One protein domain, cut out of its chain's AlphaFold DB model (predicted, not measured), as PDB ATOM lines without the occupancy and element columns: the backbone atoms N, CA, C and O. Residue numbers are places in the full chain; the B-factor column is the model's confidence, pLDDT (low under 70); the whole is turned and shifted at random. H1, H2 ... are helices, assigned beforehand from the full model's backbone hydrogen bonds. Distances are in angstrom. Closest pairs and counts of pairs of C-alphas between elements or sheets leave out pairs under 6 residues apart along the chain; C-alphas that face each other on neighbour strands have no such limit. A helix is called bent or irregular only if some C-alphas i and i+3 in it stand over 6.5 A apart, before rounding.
ATOM      1  N   THR A 103      -6.177  57.467  -9.149       94.25
ATOM      2  CA  THR A 103      -6.175  58.353 -10.326       94.25
ATOM      3  C   THR A 103      -5.446  57.731 -11.514       94.25
ATOM      4  O   THR A 103      -5.900  57.871 -12.645       94.25
ATOM      5  N   LEU A 104      -4.346  57.011 -11.274       93.19
ATOM      6  CA  LEU A 104      -3.605  56.338 -12.341       93.19
ATOM      7  C   LEU A 104      -4.372  55.133 -12.900       93.19
ATOM      8  O   LEU A 104      -4.390  54.938 -14.114       93.19
ATOM      9  N   PHE A 105      -5.031  54.354 -12.039       94.38
ATOM     10  CA  PHE A 105      -5.880  53.243 -12.482       94.38
ATOM     11  C   PHE A 105      -7.027  53.754 -13.368       94.38
ATOM     12  O   PHE A 105      -7.196  53.268 -14.488       94.38
ATOM     13  N   ASP A 106      -7.729  54.803 -12.926       95.38
ATOM     14  CA  ASP A 106      -8.838  55.416 -13.664       95.38
ATOM     15  C   ASP A 106      -8.373  56.034 -14.998       95.38
ATOM     16  O   ASP A 106      -8.979  55.793 -16.042       95.38
ATOM     17  N   GLN A 107      -7.266  56.791 -14.994       95.56
ATOM     18  CA  GLN A 107      -6.727  57.468 -16.183       95.56
ATOM     19  C   GLN A 107      -6.393  56.498 -17.321       95.56
ATOM     20  O   GLN A 107      -6.542  56.843 -18.496       95.56
ATOM     21  N   TYR A 108      -5.915  55.299 -16.989       94.75
ATOM     22  CA  TYR A 108      -5.461  54.322 -17.975       94.75
ATOM     23  C   TYR A 108      -6.415  53.143 -18.174       94.75
ATOM     24  O   TYR A 108      -6.096  52.256 -18.968       94.75
ATOM     25  N   GLY A 109      -7.566  53.138 -17.495       94.81
ATOM     26  CA  GLY A 109      -8.544  52.054 -17.568       94.81
ATOM     27  C   GLY A 109      -8.009  50.717 -17.049       94.81
ATOM     28  O   GLY A 109      -8.437  49.663 -17.519       94.81
ATOM     29  N   ILE A 110      -7.055  50.754 -16.115       94.56
ATOM     30  CA  ILE A 110      -6.451  49.566 -15.505       94.56
ATOM     31  C   ILE A 110      -7.348  49.129 -14.343       94.56
ATOM     32  O   ILE A 110      -7.744  49.949 -13.515       94.56
ATOM     33  N   LYS A 111      -7.680  47.838 -14.268       92.88
ATOM     34  CA  LYS A 111      -8.455  47.281 -13.150       92.88
ATOM     35  C   LYS A 111      -7.558  47.014 -11.945       92.88
ATOM     36  O   LYS A 111      -6.391  46.676 -12.112       92.88
ATOM     37  N   VAL A 112      -8.110  47.151 -10.741       90.06
ATOM     38  CA  VAL A 112      -7.429  46.710  -9.515       90.06
ATOM     39  C   VAL A 112      -7.285  45.184  -9.577       90.06
ATOM     40  O   VAL A 112      -8.289  44.529  -9.853       90.06
ATOM     41  N   PRO A 113      -6.078  44.626  -9.375       89.69
ATOM     42  CA  PRO A 113      -5.870  43.185  -9.443       89.69
ATOM     43  C   PRO A 113      -6.499  42.472  -8.242       89.69
ATOM     44  O   PRO A 113      -6.416  42.966  -7.117       89.69
ATOM     45  N   GLU A 114      -7.069  41.292  -8.470       87.06
ATOM     46  CA  GLU A 114      -7.676  40.455  -7.422       87.06
ATOM     47  C   GLU A 114      -6.775  39.283  -6.997       87.06
ATOM     48  O   GLU A 114      -7.029  38.614  -5.996       87.06
ATOM     49  N   ASN A 115      -5.701  39.033  -7.748       84.81
ATOM     50  CA  ASN A 115      -4.732  37.969  -7.497       84.81
ATOM     51  C   ASN A 115      -3.326  38.363  -7.988       84.81
ATOM     52  O   ASN A 115      -3.125  39.409  -8.607       84.81
ATOM     53  N   TYR A 116      -2.333  37.518  -7.694       81.19
ATOM     54  CA  TYR A 116      -0.933  37.787  -8.030       81.19
ATOM     55  C   TYR A 116      -0.667  37.840  -9.544       81.19
ATOM     56  O   TYR A 116       0.111  38.676 -10.001       81.19
ATOM     57  N   GLU A 117      -1.322  36.992 -10.339       86.25
ATOM     58  CA  GLU A 117      -1.139  36.984 -11.795       86.25
ATOM     59  C   GLU A 117      -1.632  38.293 -12.420       86.25
ATOM     60  O   GLU A 117      -0.909  38.935 -13.185       86.25
ATOM     61  N   GLU A 118      -2.827  38.742 -12.035       87.62
ATOM     62  CA  GLU A 118      -3.367  40.041 -12.439       87.62
ATOM     63  C   GLU A 118      -2.484  41.186 -11.958       87.62
ATOM     64  O   GLU A 118      -2.233  42.131 -12.703       87.62
ATOM     65  N   TYR A 119      -1.962  41.100 -10.736       86.31
ATOM     66  CA  TYR A 119      -1.056  42.100 -10.187       86.31
ATOM     67  C   TYR A 119       0.199  42.264 -11.049       86.31
ATOM     68  O   TYR A 119       0.531  43.390 -11.431       86.31
ATOM     69  N   VAL A 120       0.850  41.162 -11.441       87.19
ATOM     70  CA  VAL A 120       1.996  41.189 -12.369       87.19
ATOM     71  C   VAL A 120       1.596  41.826 -13.704       87.19
ATOM     72  O   VAL A 120       2.335  42.655 -14.243       87.19
ATOM     73  N   GLN A 121       0.404  41.514 -14.217       90.75
ATOM     74  CA  GLN A 121      -0.104  42.114 -15.450       90.75
ATOM     75  C   GLN A 121      -0.354  43.622 -15.318       90.75
ATOM     76  O   GLN A 121      -0.034  44.359 -16.252       90.75
ATOM     77  N   VAL A 122      -0.895  44.127 -14.198       91.38
ATOM     78  CA  VAL A 122      -1.065  45.586 -14.043       91.38
ATOM     79  C   VAL A 122       0.275  46.294 -13.883       91.38
ATOM     80  O   VAL A 122       0.440  47.393 -14.412       91.38
ATOM     81  N   CYS A 123       1.259  45.661 -13.235       90.75
ATOM     82  CA  CYS A 123       2.625  46.186 -13.175       90.75
ATOM     83  C   CYS A 123       3.193  46.391 -14.580       90.75
ATOM     84  O   CYS A 123       3.720  47.463 -14.881       90.75
ATOM     85  N   GLN A 124       3.034  45.393 -15.453       92.56
ATOM     86  CA  GLN A 124       3.474  45.490 -16.842       92.56
ATOM     87  C   GLN A 124       2.730  46.601 -17.599       92.56
ATOM     88  O   GLN A 124       3.365  47.409 -18.272       92.56
ATOM     89  N   GLN A 125       1.411  46.724 -17.418       94.06
ATOM     90  CA  GLN A 125       0.620  47.795 -18.041       94.06
ATOM     91  C   GLN A 125       1.076  49.201 -17.624       94.06
ATOM     92  O   GLN A 125       1.013  50.126 -18.438       94.06
ATOM     93  N   PHE A 126       1.531  49.388 -16.381       93.81
ATOM     94  CA  PHE A 126       2.138  50.648 -15.948       93.81
ATOM     95  C   PHE A 126       3.513  50.873 -16.585       93.81
ATOM     96  O   PHE A 126       3.768  51.975 -17.084       93.81
ATOM     97  N   TYR A 127       4.366  49.845 -16.647       92.88
ATOM     98  CA  TYR A 127       5.673  49.940 -17.304       92.88
ATOM     99  C   TYR A 127       5.564  50.316 -18.781       92.88
ATOM    100  O   TYR A 127       6.279  51.213 -19.232       92.88
ATOM    101  N   ASP A 128       4.621  49.719 -19.509       94.94
ATOM    102  CA  ASP A 128       4.365  50.015 -20.925       94.94
ATOM    103  C   ASP A 128       3.945  51.482 -21.151       94.94
ATOM    104  O   ASP A 128       4.054  52.015 -22.256       94.94
ATOM    105  N   LYS A 129       3.489  52.165 -20.092       93.38
ATOM    106  CA  LYS A 129       3.106  53.586 -20.079       93.38
ATOM    107  C   LYS A 129       4.207  54.496 -19.524       93.38
ATOM    108  O   LYS A 129       3.970  55.687 -19.334       93.38
ATOM    109  N   GLY A 130       5.396  53.953 -19.253       92.38
ATOM    110  CA  GLY A 130       6.529  54.678 -18.673       92.38
ATOM    111  C   GLY A 130       6.369  54.997 -17.183       92.38
ATOM    112  O   GLY A 130       7.087  55.850 -16.662       92.38
ATOM    113  N   ILE A 131       5.435  54.338 -16.493       91.06
ATOM    114  CA  ILE A 131       5.144  54.550 -15.073       91.06
ATOM    115  C   ILE A 131       5.797  53.433 -14.270       91.06
ATOM    116  O   ILE A 131       5.635  52.254 -14.575       91.06
ATOM    117  N   LYS A 132       6.519  53.800 -13.210       88.62
ATOM    118  CA  LYS A 132       7.049  52.827 -12.252       88.62
ATOM    119  C   LYS A 132       5.915  52.394 -11.309       88.62
ATOM    120  O   LYS A 132       5.384  53.262 -10.618       88.62
ATOM    121  N   PRO A 133       5.537  51.104 -11.262       79.88
ATOM    122  CA  PRO A 133       4.418  50.637 -10.442       79.88
ATOM    123  C   PRO A 133       4.720  50.645  -8.932       79.88
ATOM    124  O   PRO A 133       3.786  50.713  -8.140       79.88
ATOM    125  N   TYR A 134       6.002  50.646  -8.534       73.81
ATOM    126  CA  TYR A 134       6.437  50.741  -7.134       73.81
ATOM    127  C   TYR A 134       7.489  51.829  -6.937       73.81
ATOM    128  O   TYR A 134       8.375  52.020  -7.774       73.81
ATOM    129  N   SER A 135       7.423  52.475  -5.776       72.75
ATOM    130  CA  SER A 135       8.534  53.206  -5.175       72.75
ATOM    131  C   SER A 135       8.850  52.510  -3.859       72.75
ATOM    132  O   SER A 135       8.042  52.564  -2.937       72.75
ATOM    133  N   MET A 136       9.985  51.819  -3.803       69.06
ATOM    134  CA  MET A 136      10.485  51.200  -2.576       69.06
ATOM    135  C   MET A 136      11.609  52.067  -2.026       69.06
ATOM    136  O   MET A 136      12.541  52.402  -2.761       69.06
ATOM    137  N   ASP A 137      11.525  52.421  -0.748       63.22
ATOM    138  CA  ASP A 137      12.590  53.144  -0.051       63.22
ATOM    139  C   ASP A 137      13.649  52.165   0.470       63.22
ATOM    140  O   ASP A 137      13.782  51.935   1.669       63.22
ATOM    141  N   LEU A 138      14.352  51.493  -0.449       64.25
ATOM    142  CA  LEU A 138      15.311  50.429  -0.113       64.25
ATOM    143  C   LEU A 138      16.511  50.919   0.720       64.25
ATOM    144  O   LEU A 138      17.342  50.106   1.103       64.25
ATOM    145  N   ALA A 139      16.632  52.228   0.969       64.25
ATOM    146  CA  ALA A 139      17.610  52.773   1.905       64.25
ATOM    147  C   ALA A 139      17.187  52.571   3.374       64.25
ATOM    148  O   ALA A 139      18.035  52.577   4.260       64.25
ATOM    149  N   GLU A 140      15.892  52.364   3.618       60.06
ATOM    150  CA  GLU A 140      15.285  52.196   4.933       60.06
ATOM    151  C   GLU A 140      14.662  50.793   5.029       60.06
ATOM    152  O   GLU A 140      13.486  50.584   4.710       60.06
ATOM    153  N   ASP A 141      15.455  49.807   5.467       57.38
ATOM    154  CA  ASP A 141      15.082  48.381   5.494       57.38
ATOM    155  C   ASP A 141      13.729  48.114   6.182       57.38
ATOM    156  O   ASP A 141      12.939  47.283   5.729       57.38
ATOM    157  N   TRP A 142      13.412  48.862   7.244       60.81
ATOM    158  CA  TRP A 142      12.172  48.712   8.015       60.81
ATOM    159  C   TRP A 142      10.898  49.040   7.219       60.81
ATOM    160  O   TRP A 142       9.817  48.604   7.607       60.81
ATOM    161  N   SER A 143      11.004  49.786   6.116       61.53
ATOM    162  CA  SER A 143       9.860  50.170   5.279       61.53
ATOM    163  C   SER A 143       9.523  49.142   4.185       61.53
ATOM    164  O   SER A 143       8.411  49.169   3.659       61.53
ATOM    165  N   ASN A 144      10.442  48.215   3.859       62.72
ATOM    166  CA  ASN A 144      10.279  47.262   2.744       62.72
ATOM    167  C   ASN A 144      10.436  45.779   3.121       62.72
ATOM    168  O   ASN A 144      10.128  44.923   2.287       62.72
ATOM    169  N   GLN A 145      10.892  45.454   4.340       57.19
ATOM    170  CA  GLN A 145      11.100  44.066   4.798       57.19
ATOM    171  C   GLN A 145       9.875  43.164   4.564       57.19
ATOM    172  O   GLN A 145      10.010  42.007   4.173       57.19
ATOM    173  N   GLU A 146       8.682  43.717   4.716       60.03
ATOM    174  CA  GLU A 146       7.426  42.969   4.741       60.03
ATOM    175  C   GLU A 146       6.902  42.634   3.340       60.03
ATOM    176  O   GLU A 146       6.333  41.568   3.114       60.03
ATOM    177  N   ILE A 147       7.176  43.495   2.350       58.91
ATOM    178  CA  ILE A 147       6.881  43.203   0.939       58.91
ATOM    179  C   ILE A 147       7.791  42.072   0.443       58.91
ATOM    180  O   ILE A 147       7.338  41.200  -0.297       58.91
ATOM    181  N   ILE A 148       9.056  42.046   0.881       57.19
ATOM    182  CA  ILE A 148       9.991  40.959   0.559       57.19
ATOM    183  C   ILE A 148       9.526  39.645   1.207       57.19
ATOM    184  O   ILE A 148       9.541  38.611   0.540       57.19
ATOM    185  N   GLN A 149       9.058  39.669   2.461       51.81
ATOM    186  CA  GLN A 149       8.502  38.483   3.126       51.81
ATOM    187  C   GLN A 149       7.223  37.975   2.442       51.81
ATOM    188  O   GLN A 149       7.117  36.781   2.160       51.81
ATOM    189  N   ALA A 150       6.292  38.867   2.091       53.94
ATOM    190  CA  ALA A 150       5.080  38.511   1.355       53.94
ATOM    191  C   ALA A 150       5.388  37.938  -0.043       53.94
ATOM    192  O   ALA A 150       4.789  36.943  -0.451       53.94
ATOM    193  N   ALA A 151       6.365  38.507  -0.760       54.84
ATOM    194  CA  ALA A 151       6.815  37.991  -2.054       54.84
ATOM    195  C   ALA A 151       7.525  36.629  -1.933       54.84
ATOM    196  O   ALA A 151       7.370  35.772  -2.803       54.84
ATOM    197  N   ALA A 152       8.264  36.393  -0.845       49.44
ATOM    198  CA  ALA A 152       8.950  35.127  -0.594       49.44
ATOM    199  C   ALA A 152       7.988  33.960  -0.312       49.44
ATOM    200  O   ALA A 152       8.309  32.815  -0.635       49.44
ATOM    201  N   ILE A 153       6.793  34.226   0.231       50.22
ATOM    202  CA  ILE A 153       5.758  33.197   0.437       50.22
ATOM    203  C   ILE A 153       5.259  32.637  -0.908       50.22
ATOM    204  O   ILE A 153       4.993  31.441  -1.005       50.22
ATOM    205  N   GLY A 154       5.234  33.449  -1.971       42.56
ATOM    206  CA  GLY A 154       4.902  33.010  -3.335       42.56
ATOM    207  C   GLY A 154       6.007  32.226  -4.061       42.56
ATOM    208  O   GLY A 154       5.753  31.677  -5.127       42.56
ATOM    209  N   LEU A 155       7.223  32.152  -3.503       38.53
ATOM    210  CA  LEU A 155       8.353  31.409  -4.082       38.53
ATOM    211  C   LEU A 155       8.466  29.964  -3.564       38.53
ATOM    212  O   LEU A 155       9.366  29.235  -3.979       38.53
TER     213      LEU A 155
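What this domain is: This is residues 103 to 155 of the 157 residues of the protein "Bacterial extracellular solute-binding protein" of Dorea longicatena (UniProt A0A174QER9). Picture an open U: H2 and H3 are its two arms, and the long link of residues 128 to 140 runs between them as its base, with a wide gap between the arms. The short helix H1 sits near H2, on the side of H2 away from H3, and residues 137 to 143, at the turn from the base into H3, stand free. The printed part has 53 residues, with three named helices in the order H1, H2, H3 and no named strand, and its class is all helix. The whole is loose, with a radius of gyration of the C-alphas of 12.8 A, and its C-alphas span 33 by 23 by 17 A along their three main axes.

How they stand to each other: Start at the first printed residue, which opens H1, residues 103 to 108. From Tyr 108 a short link of 7 residues leads to H2, residues 116 to 127. H1 and H2 are near each other: no pair of their C-alphas is within 8 A, but 5 pairs are within 10 A. After Tyr 127 comes a long link of 13 residues, and then H3, residues 141 to 153. No C-alpha of H2 is within 8 A of H3, and the two are apart. H1 and H3 are apart as well. H3 touches no helix, and neither H1 nor H2 touches one. Look next at the backbone N and O atoms: in H1 and H2 every O i to N i+4 pair is within hydrogen-bond range, while in H3 it is 7 of 9. H3 is irregular, for C-alphas 143 and 146 are 7.6 A apart, against about 5 A in a regular helix, and its line is a rough one.

Where its parts are: Find C-alpha 103 at (-6.175, 58.353, -10.326), the first of H1; from there the helix runs 8.7 A to C-alpha 108 at (-5.461, 54.322, -17.975). Go on to C-alpha 116 at (-0.933, 37.787, -8.030), where H2 begins, and read the second coordinate from there to C-alpha 127 at (5.673, 49.940, -17.304), 16.7 A from first to last C-alpha. H3 begins at C-alpha 141, at (15.082, 48.381, 5.494), and ends at C-alpha 153, at (5.758, 33.197, 0.437), 18.5 A from first to last C-alpha. It is the longest helix by residues, with 13. Compare the centres of H2, at (0.738, 43.822, -13.802), and of H3, at (9.069, 42.233, 2.680), and you will find their largest difference in the third coordinate.

The domain as a whole: The two C-alphas farthest apart are those of Gly 109, in the link from H1 to H2, and Asp 141, the first residue of H3, at 33.2 A. The first and last printed C-alphas, of Thr 103 and Leu 155, are 31.2 A apart. The printed part has no cut; it is residues 103 to 155 of a full chain of 157 residues. The long stretch with no named element is residues 128 to 140, and its C-alphas lie 5 to 18 A from the mean of the C-alphas. Of the residues 137 to 143 that stand free, 141 to 143 belong to H3. Read the B-factor column for the model's confidence: the mean pLDDT of the printed part is 77.4, with means of 95 in H1, 90 in H2 and 57 in H3. The 20 residues from 136 to 155 are under 70.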